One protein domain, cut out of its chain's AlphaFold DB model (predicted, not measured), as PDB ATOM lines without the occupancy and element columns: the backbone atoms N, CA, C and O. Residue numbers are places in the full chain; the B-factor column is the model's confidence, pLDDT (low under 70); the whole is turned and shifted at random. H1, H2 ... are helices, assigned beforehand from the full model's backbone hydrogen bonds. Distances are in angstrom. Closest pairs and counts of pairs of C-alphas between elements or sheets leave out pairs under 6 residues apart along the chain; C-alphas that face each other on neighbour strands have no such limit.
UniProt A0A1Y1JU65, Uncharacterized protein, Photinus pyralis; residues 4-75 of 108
ATOM      1  N   ILE A   4     -24.980  21.714 -45.613       46.78
ATOM      2  CA  ILE A   4     -24.809  21.542 -44.153       46.78
ATOM      3  C   ILE A   4     -25.319  22.744 -43.346       46.78
ATOM      4  O   ILE A   4     -25.583  22.619 -42.156       46.78
ATOM      5  N   VAL A   5     -25.448  23.901 -44.004       45.09
ATOM      6  CA  VAL A   5     -25.963  25.141 -43.407       45.09
ATOM      7  C   VAL A   5     -27.493  25.169 -43.469       45.09
ATOM      8  O   VAL A   5     -28.109  25.690 -42.546       45.09
ATOM      9  N   ASP A   6     -28.100  24.532 -44.478       49.44
ATOM     10  CA  ASP A   6     -29.563  24.447 -44.610       49.44
ATOM     11  C   ASP A   6     -30.211  23.382 -43.700       49.44
ATOM     12  O   ASP A   6     -31.393  23.493 -43.387       49.44
ATOM     13  N   ILE A   7     -29.465  22.365 -43.244       52.62
ATOM     14  CA  ILE A   7     -30.017  21.232 -42.468       52.62
ATOM     15  C   ILE A   7     -29.954  21.408 -40.936       52.62
ATOM     16  O   ILE A   7     -30.809  20.863 -40.239       52.62
ATOM     17  N   ALA A   8     -28.978  22.138 -40.374       48.62
ATOM     18  CA  ALA A   8     -28.830  22.268 -38.914       48.62
ATOM     19  C   ALA A   8     -28.030  23.526 -38.493       48.62
ATOM     20  O   ALA A   8     -26.809  23.452 -38.335       48.62
ATOM     21  N   PRO A   9     -28.679  24.679 -38.249       51.19
ATOM     22  CA  PRO A   9     -27.978  25.929 -37.934       51.19
ATOM     23  C   PRO A   9     -27.228  25.906 -36.589       51.19
ATOM     24  O   PRO A   9     -26.225  26.601 -36.441       51.19
ATOM     25  N   ASN A  10     -27.649  25.077 -35.626       52.16
ATOM     26  CA  ASN A  10     -27.154  25.142 -34.244       52.16
ATOM     27  C   ASN A  10     -25.921  24.243 -33.963       52.16
ATOM     28  O   ASN A  10     -25.106  24.545 -33.096       52.16
ATOM     29  N   PHE A  11     -25.716  23.170 -34.744       57.62
ATOM     30  CA  PHE A  11     -24.564  22.250 -34.612       57.62
ATOM     31  C   PHE A  11     -23.649  22.185 -35.850       57.62
ATOM     32  O   PHE A  11     -22.663  21.441 -35.849       57.62
ATOM     33  N   ALA A  12     -23.907  22.996 -36.884       56.88
ATOM     34  CA  ALA A  12     -23.074  23.050 -38.087       56.88
ATOM     35  C   ALA A  12     -21.609  23.407 -37.784       56.88
ATOM     36  O   ALA A  12     -20.710  22.832 -38.388       56.88
ATOM     37  N   GLY A  13     -21.345  24.306 -36.827       61.47
ATOM     38  CA  GLY A  13     -19.988  24.760 -36.498       61.47
ATOM     39  C   GLY A  13     -19.065  23.641 -35.988       61.47
ATOM     40  O   GLY A  13     -18.059  23.348 -36.638       61.47
ATOM     41  N   PRO A  14     -19.380  22.980 -34.858       68.19
ATOM     42  CA  PRO A  14     -18.533  21.926 -34.295       68.19
ATOM     43  C   PRO A  14     -18.405  20.686 -35.189       68.19
ATOM     44  O   PRO A  14     -17.315  20.126 -35.304       68.19
ATOM     45  N   VAL A  15     -19.488  20.271 -35.857       65.62
ATOM     46  CA  VAL A  15     -19.474  19.105 -36.758       65.62
ATOM     47  C   VAL A  15     -18.635  19.390 -38.000       65.62
ATOM     48  O   VAL A  15     -17.811  18.563 -38.387       65.62
ATOM     49  N   LEU A  16     -18.780  20.578 -38.595       70.19
ATOM     50  CA  LEU A  16     -17.953  20.994 -39.723       70.19
ATOM     51  C   LEU A  16     -16.481  21.111 -39.318       70.19
ATOM     52  O   LEU A  16     -15.614  20.672 -40.070       70.19
ATOM     53  N   ALA A  17     -16.194  21.655 -38.132       76.44
ATOM     54  CA  ALA A  17     -14.834  21.738 -37.612       76.44
ATOM     55  C   ALA A  17     -14.215  20.342 -37.434       76.44
ATOM     56  O   ALA A  17     -13.101  20.109 -37.892       76.44
ATOM     57  N   PHE A  18     -14.948  19.393 -36.845       79.31
ATOM     58  CA  PHE A  18     -14.491  18.014 -36.665       79.31
ATOM     59  C   PHE A  18     -14.299  17.273 -37.997       79.31
ATOM     60  O   PHE A  18     -13.294  16.596 -38.204       79.31
ATOM     61  N   ALA A  19     -15.223  17.440 -38.942       79.50
ATOM     62  CA  ALA A  19     -15.060  16.893 -40.285       79.50
ATOM     63  C   ALA A  19     -13.815  17.475 -40.974       79.50
ATOM     64  O   ALA A  19     -13.054  16.746 -41.614       79.50
ATOM     65  N   GLN A  20     -13.567  18.777 -40.802       82.94
ATOM     66  CA  GLN A  20     -12.392  19.435 -41.358       82.94
ATOM     67  C   GLN A  20     -11.086  18.978 -40.711       82.94
ATOM     68  O   GLN A  20     -10.102  18.810 -41.425       82.94
ATOM     69  N   THR A  21     -11.040  18.711 -39.405       87.19
ATOM     70  CA  THR A  21      -9.802  18.212 -38.779       87.19
ATOM     71  C   THR A  21      -9.400  16.843 -39.330       87.19
ATOM     72  O   THR A  21      -8.229  16.627 -39.657       87.19
ATOM     73  N   ILE A  22     -10.368  15.940 -39.518       85.25
ATOM     74  CA  ILE A  22     -10.137  14.632 -40.143       85.25
ATOM     75  C   ILE A  22      -9.706  14.813 -41.604       85.25
ATOM     76  O   ILE A  22      -8.731  14.199 -42.041       85.25
ATOM     77  N   HIS A  23     -10.379  15.698 -42.343       84.25
ATOM     78  CA  HIS A  23     -10.049  15.993 -43.736       84.25
ATOM     79  C   HIS A  23      -8.628  16.555 -43.901       84.25
ATOM     80  O   HIS A  23      -7.880  16.102 -44.771       84.25
ATOM     81  N   MET A  24      -8.224  17.505 -43.053       88.19
ATOM     82  CA  MET A  24      -6.875  18.072 -43.075       88.19
ATOM     83  C   MET A  24      -5.820  17.020 -42.720       88.19
ATOM     84  O   MET A  24      -4.780  16.956 -43.372       88.19
ATOM     85  N   SER A  25      -6.104  16.146 -41.749       88.00
ATOM     86  CA  SER A  25      -5.201  15.050 -41.368       88.00
ATOM     87  C   SER A  25      -4.993  14.057 -42.517       88.00
ATOM     88  O   SER A  25      -3.862  13.691 -42.830       88.00
ATOM     89  N   ALA A  26      -6.072  13.668 -43.202       84.81
ATOM     90  CA  ALA A  26      -6.000  12.811 -44.385       84.81
ATOM     91  C   ALA A  26      -5.252  13.494 -45.545       84.81
ATOM     92  O   ALA A  26      -4.437  12.866 -46.225       84.81
ATOM     93  N   SER A  27      -5.474  14.798 -45.733       85.81
ATOM     94  CA  SER A  27      -4.803  15.593 -46.768       85.81
ATOM     95  C   SER A  27      -3.305  15.736 -46.517       85.81
ATOM     96  O   SER A  27      -2.538  15.758 -47.472       85.81
ATOM     97  N   PHE A  28      -2.871  15.779 -45.256       87.88
ATOM     98  CA  PHE A  28      -1.452  15.749 -44.898       87.88
ATOM     99  C   PHE A  28      -0.808  14.383 -45.179       87.88
ATOM    100  O   PHE A  28       0.346  14.311 -45.602       87.88
ATOM    101  N   LEU A  29      -1.553  13.291 -44.982       84.00
ATOM    102  CA  LEU A  29      -1.042  11.935 -45.189       84.00
ATOM    103  C   LEU A  29      -0.912  11.562 -46.677       84.00
ATOM    104  O   LEU A  29      -0.040  10.778 -47.040       84.00
ATOM    105  N   SER A  30      -1.738  12.154 -47.543       81.56
ATOM    106  CA  SER A  30      -1.729  11.925 -48.996       81.56
ATOM    107  C   SER A  30      -0.362  12.180 -49.673       81.56
ATOM    108  O   SER A  30       0.171  11.249 -50.285       81.56
ATOM    109  N   PRO A  31       0.283  13.359 -49.527       81.50
ATOM    110  CA  PRO A  31       1.599  13.612 -50.111       81.50
ATOM    111  C   PRO A  31       2.706  12.761 -49.475       81.50
ATOM    112  O   PRO A  31       3.673  12.413 -50.152       81.50
ATOM    113  N   LEU A  32       2.560  12.386 -48.198       82.00
ATOM    114  CA  LEU A  32       3.492  11.483 -47.522       82.00
ATOM    115  C   LEU A  32       3.457  10.092 -48.174       82.00
ATOM    116  O   LEU A  32       4.501   9.541 -48.507       82.00
ATOM    117  N   ALA A  33       2.258   9.560 -48.425       76.81
ATOM    118  CA  ALA A  33       2.070   8.281 -49.100       76.81
ATOM    119  C   ALA A  33       2.582   8.311 -50.550       76.81
ATOM    120  O   ALA A  33       3.317   7.409 -50.952       76.81
ATOM    121  N   SER A  34       2.285   9.366 -51.321       75.56
ATOM    122  CA  SER A  34       2.845   9.507 -52.675       75.56
ATOM    123  C   SER A  34       4.369   9.650 -52.662       75.56
ATOM    124  O   SER A  34       5.041   9.151 -53.559       75.56
ATOM    125  N   GLY A  35       4.928  10.278 -51.622       77.06
ATOM    126  CA  GLY A  35       6.370  10.415 -51.435       77.06
ATOM    127  C   GLY A  35       7.088   9.091 -51.168       77.06
ATOM    128  O   GLY A  35       8.255   8.971 -51.518       77.06
ATOM    129  N   TYR A  36       6.407   8.090 -50.595       73.12
ATOM    130  CA  TYR A  36       6.934   6.724 -50.470       73.12
ATOM    131  C   TYR A  36       6.783   5.912 -51.758       73.12
ATOM    132  O   TYR A  36       7.675   5.145 -52.099       73.12
ATOM    133  N   ILE A  37       5.678   6.091 -52.485       71.38
ATOM    134  CA  ILE A  37       5.388   5.324 -53.707       71.38
ATOM    135  C   ILE A  37       6.311   5.730 -54.871       71.38
ATOM    136  O   ILE A  37       6.634   4.897 -55.707       71.38
ATOM    137  N   ILE A  38       6.768   6.986 -54.918       70.62
ATOM    138  CA  ILE A  38       7.547   7.534 -56.047       70.62
ATOM    139  C   ILE A  38       9.078   7.446 -55.810       70.62
ATOM    140  O   ILE A  38       9.857   7.914 -56.638       70.62
ATOM    141  N   GLN A  39       9.560   6.838 -54.711       66.38
ATOM    142  CA  GLN A  39      10.999   6.855 -54.367       66.38
ATOM    143  C   GLN A  39      11.911   6.197 -55.414       66.38
ATOM    144  O   GLN A  39      13.030   6.671 -55.607       66.38
ATOM    145  N   ASP A  40      11.435   5.164 -56.113       63.16
ATOM    146  CA  ASP A  40      12.266   4.364 -57.023       63.16
ATOM    147  C   ASP A  40      12.123   4.744 -58.511       63.16
ATOM    148  O   ASP A  40      12.884   4.259 -59.353       63.16
ATOM    149  N   GLY A  41      11.208   5.652 -58.865       60.78
ATOM    150  CA  GLY A  41      11.036   6.088 -60.249       60.78
ATOM    151  C   GLY A  41       9.829   6.994 -60.463       60.78
ATOM    152  O   GLY A  41       8.726   6.724 -60.007       60.78
ATOM    153  N   TYR A  42      10.010   8.082 -61.212       65.50
ATOM    154  CA  TYR A  42       8.909   8.930 -61.687       65.50
ATOM    155  C   TYR A  42       8.234   8.296 -62.913       65.50
ATOM    156  O   TYR A  42       8.130   8.911 -63.975       65.50
ATOM    157  N   THR A  43       7.834   7.031 -62.807       77.56
ATOM    158  CA  THR A  43       7.278   6.270 -63.928       77.56
ATOM    159  C   THR A  43       5.764   6.456 -64.001       77.56
ATOM    160  O   THR A  43       5.085   6.633 -62.991       77.56
ATOM    161  N   LEU A  44       5.193   6.372 -65.207       76.00
ATOM    162  CA  LEU A  44       3.738   6.468 -65.403       76.00
ATOM    163  C   LEU A  44       2.969   5.388 -64.608       76.00
ATOM    164  O   LEU A  44       1.859   5.635 -64.142       76.00
ATOM    165  N   SER A  45       3.583   4.213 -64.424       77.62
ATOM    166  CA  SER A  45       3.036   3.083 -63.657       77.62
ATOM    167  C   SER A  45       2.829   3.407 -62.169       77.62
ATOM    168  O   SER A  45       1.853   2.968 -61.558       77.62
ATOM    169  N   ASP A  46       3.707   4.218 -61.582       77.62
ATOM    170  CA  ASP A  46       3.660   4.545 -60.152       77.62
ATOM    171  C   ASP A  46       2.513   5.523 -59.866       77.62
ATOM    172  O   ASP A  46       1.733   5.342 -58.930       77.62
ATOM    173  N   TRP A  47       2.298   6.483 -60.769       80.38
ATOM    174  CA  TRP A  47       1.140   7.380 -60.726       80.38
ATOM    175  C   TRP A  47      -0.190   6.649 -60.917       80.38
ATOM    176  O   TRP A  47      -1.155   6.956 -60.217       80.38
ATOM    177  N   GLN A  48      -0.258   5.654 -61.808       82.56
ATOM    178  CA  GLN A  48      -1.457   4.815 -61.960       82.56
ATOM    179  C   GLN A  48      -1.816   4.096 -60.654       82.56
ATOM    180  O   GLN A  48      -2.992   3.997 -60.307       82.56
ATOM    181  N   THR A  49      -0.810   3.656 -59.896       81.25
ATOM    182  CA  THR A  49      -1.011   3.028 -58.585       81.25
ATOM    183  C   THR A  49      -1.581   4.021 -57.571       81.25
ATOM    184  O   THR A  49      -2.556   3.704 -56.890       81.25
ATOM    185  N   VAL A  50      -1.060   5.253 -57.525       81.88
ATOM    186  CA  VAL A  50      -1.596   6.327 -56.666       81.88
ATOM    187  C   VAL A  50      -3.058   6.640 -57.008       81.88
ATOM    188  O   VAL A  50      -3.899   6.719 -56.110       81.88
ATOM    189  N   PHE A  51      -3.392   6.760 -58.296       82.62
ATOM    190  CA  PHE A  51      -4.768   7.009 -58.736       82.62
ATOM    191  C   PHE A  51      -5.712   5.847 -58.415       82.62
ATOM    192  O   PHE A  51      -6.837   6.089 -57.981       82.62
ATOM    193  N   ASN A  52      -5.261   4.598 -58.565       85.81
ATOM    194  CA  ASN A  52      -6.056   3.425 -58.200       85.81
ATOM    195  C   ASN A  52      -6.351   3.377 -56.695       85.81
ATOM    196  O   ASN A  52      -7.478   3.079 -56.300       85.81
ATOM    197  N   ILE A  53      -5.374   3.724 -55.850       85.88
ATOM    198  CA  ILE A  53      -5.575   3.819 -54.397       85.88
ATOM    199  C   ILE A  53      -6.570   4.940 -54.073       85.88
ATOM    200  O   ILE A  53      -7.514   4.718 -53.314       85.88
ATOM    201  N   ALA A  54      -6.415   6.119 -54.681       85.38
ATOM    202  CA  ALA A  54      -7.330   7.242 -54.480       85.38
ATOM    203  C   ALA A  54      -8.771   6.898 -54.899       85.38
ATOM    204  O   ALA A  54      -9.714   7.188 -54.162       85.38
ATOM    205  N   ALA A  55      -8.943   6.225 -56.041       87.19
ATOM    206  CA  ALA A  55     -10.241   5.749 -56.508       87.19
ATOM    207  C   ALA A  55     -10.858   4.729 -55.535       87.19
ATOM    208  O   ALA A  55     -12.036   4.834 -55.203       87.19
ATOM    209  N   GLY A  56     -10.060   3.792 -55.012       90.19
ATOM    210  CA  GLY A  56     -10.506   2.835 -53.998       90.19
ATOM    211  C   GLY A  56     -10.986   3.512 -52.711       90.19
ATOM    212  O   GLY A  56     -12.060   3.187 -52.205       90.19
ATOM    213  N   VAL A  57     -10.239   4.503 -52.214       87.44
ATOM    214  CA  VAL A  57     -10.619   5.292 -51.027       87.44
ATOM    215  C   VAL A  57     -11.900   6.095 -51.276       87.44
ATOM    216  O   VAL A  57     -12.771   6.151 -50.403       87.44
ATOM    217  N   ALA A  58     -12.061   6.676 -52.467       85.62
ATOM    218  CA  ALA A  58     -13.269   7.411 -52.840       85.62
ATOM    219  C   ALA A  58     -14.500   6.491 -52.920       85.62
ATOM    220  O   ALA A  58     -15.551   6.808 -52.367       85.62
ATOM    221  N   CYS A  59     -14.372   5.314 -53.537       88.81
ATOM    222  CA  CYS A  59     -15.453   4.329 -53.570       88.81
ATOM    223  C   CYS A  59     -15.802   3.813 -52.168       88.81
ATOM    224  O   CYS A  59     -16.979   3.695 -51.839       88.81
ATOM    225  N   ALA A  60     -14.805   3.547 -51.320       87.69
ATOM    226  CA  ALA A  60     -15.035   3.086 -49.953       87.69
ATOM    227  C   ALA A  60     -15.770   4.138 -49.111       87.69
ATOM    228  O   ALA A  60     -16.761   3.822 -48.457       87.69
ATOM    229  N   THR A  61     -15.333   5.399 -49.164       83.25
ATOM    230  CA  THR A  61     -16.011   6.500 -48.460       83.25
ATOM    231  C   THR A  61     -17.427   6.725 -48.985       83.25
ATOM    232  O   THR A  61     -18.336   6.948 -48.190       83.25
ATOM    233  N   TYR A  62     -17.652   6.571 -50.292       83.94
ATOM    234  CA  TYR A  62     -18.989   6.621 -50.883       83.94
ATOM    235  C   TYR A  62     -19.907   5.493 -50.385       83.94
ATOM    236  O   TYR A  62     -21.058   5.746 -50.044       83.94
ATOM    237  N   ILE A  63     -19.406   4.258 -50.289       86.75
ATOM    238  CA  ILE A  63     -20.177   3.117 -49.767       86.75
ATOM    239  C   ILE A  63     -20.517   3.322 -48.289       86.75
ATOM    240  O   ILE A  63     -21.654   3.103 -47.883       86.75
ATOM    241  N   VAL A  64     -19.556   3.786 -47.486       84.38
ATOM    242  CA  VAL A  64     -19.789   4.120 -46.073       84.38
ATOM    243  C   VAL A  64     -20.858   5.208 -45.956       84.38
ATOM    244  O   VAL A  64     -21.777   5.082 -45.149       84.38
ATOM    245  N   TYR A  65     -20.802   6.238 -46.802       76.38
ATOM    246  CA  TYR A  65     -21.836   7.268 -46.843       76.38
ATOM    247  C   TYR A  65     -23.205   6.710 -47.257       76.38
ATOM    248  O   TYR A  65     -24.206   7.085 -46.672       76.38
ATOM    249  N   GLN A  66     -23.274   5.784 -48.211       79.31
ATOM    250  CA  GLN A  66     -24.538   5.155 -48.614       79.31
ATOM    251  C   GLN A  66     -25.162   4.280 -47.514       79.31
ATOM    252  O   GLN A  66     -26.380   4.166 -47.446       79.31
ATOM    253  N   ILE A  67     -24.351   3.656 -46.653       80.19
ATOM    254  CA  ILE A  67     -24.845   2.778 -45.576       80.19
ATOM    255  C   ILE A  67     -25.283   3.579 -44.342       80.19
ATOM    256  O   ILE A  67     -26.286   3.242 -43.719       80.19
ATOM    257  N   TRP A  68     -24.522   4.613 -43.966       72.94
ATOM    258  CA  TRP A  68     -24.740   5.380 -42.729       72.94
ATOM    259  C   TRP A  68     -25.282   6.795 -42.944       72.94
ATOM    260  O   TRP A  68     -25.645   7.463 -41.977       72.94
ATOM    261  N   GLY A  69     -25.331   7.271 -44.184       62.25
ATOM    262  CA  GLY A  69     -25.894   8.566 -44.531       62.25
ATOM    263  C   GLY A  69     -27.395   8.564 -44.284       62.25
ATOM    264  O   GLY A  69     -28.149   7.882 -44.966       62.25
ATOM    265  N   THR A  70     -27.824   9.329 -43.290       55.50
ATOM    266  CA  THR A  70     -29.232   9.632 -43.034       55.50
ATOM    267  C   THR A  70     -29.449  11.108 -43.346       55.50
ATOM    268  O   THR A  70     -28.742  11.956 -42.809       55.50
ATOM    269  N   GLU A  71     -30.403  11.411 -44.230       48.50
ATOM    270  CA  GLU A  71     -30.767  12.781 -44.639       48.50
ATOM    271  C   GLU A  71     -31.769  13.455 -43.678       48.50
ATOM    272  O   GLU A  71     -32.150  14.604 -43.887       48.50
ATOM    273  N   GLU A  72     -32.193  12.774 -42.609       50.47
ATOM    274  CA  GLU A  72     -33.104  13.339 -41.609       50.47
ATOM    275  C   GLU A  72     -32.376  14.149 -40.529       50.47
ATOM    276  O   GLU A  72     -31.369  13.717 -39.952       50.47
ATOM    277  N   VAL A  73     -32.956  15.317 -40.222       51.38
ATOM    278  CA  VAL A  73     -32.570  16.192 -39.111       51.38
ATOM    279  C   VAL A  73     -32.679  15.396 -37.816       51.38
ATOM    280  O   VAL A  73     -33.753  14.962 -37.407       51.38
ATOM    281  N   GLN A  74     -31.536  15.166 -37.185       48.50
ATOM    282  CA  GLN A  74     -31.455  14.289 -36.032       48.50
ATOM    283  C   GLN A  74     -32.130  14.921 -34.793       48.50
ATOM    284  O   GLN A  74     -31.973  16.121 -34.551       48.50
ATOM    285  N   PRO A  75     -32.842  14.135 -33.961       50.84
ATOM    286  CA  PRO A  75     -33.771  14.626 -32.930       50.84
ATOM    287  C   PRO A  75     -33.125  15.385 -31.757       50.84
ATOM    288  O   PRO A  75     -33.830  15.973 -30.943       50.84
TER     289      PRO A  75
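AT A GLANCE: This is residues 4 to 75 of the 108 residues of an uncharacterized protein of Photinus pyralis (UniProt A0A1Y1JU65). A long, open helical hairpin: H2 and H3 meet near their short link and spread apart toward the other end, where the small H1 lies by the start of H2. The 72 printed residues include three named helices, H1, H2, H3 in chain order, and no named strand; the class is all helix. The rod, spanning 53 by 22 by 15 A, is only just extended, close to loose, with a radius of gyration of the C-alphas of 17.0 A.

HOW THE PARTS SIT: H2, residues 12 to 37, and H3, residues 44 to 68, form a hairpin, opposite ways at a shallow tilt of 25 degrees. They only just touch, with 3 pairs of C-alphas within 8 A, through residues 34 to 37 and 46 to 50 alone; the closest C-alphas, of Ile 37 and Asp 46, are 6.7 A apart. H1, residues 4 to 7, is close to H2 but not clearly touching; their closest C-alphas, of Val 5 and Ala 12, are 6.4 A apart. H1 and H3 are apart. Every O i to N i+4 pair is within hydrogen-bond range in H3, 20 of 22 in H2; H1 is too short for such a pair.

IN THESE COORDINATES: H2 runs 37.0 A from C-alpha 12 at (-23.074, 23.050, -38.087); H3 runs 36.4 A to C-alpha 68 at (-24.740, 5.380, -42.729). H1 measures 5.5 A.

THE WHOLE: The farthest C-alphas, of Gly 41 and Pro 75, are 53.2 A apart. The printed part has no cut and no long link between helices. pLDDT is under 70 at residues 4 to 15, 39 to 42 and 69 to 75.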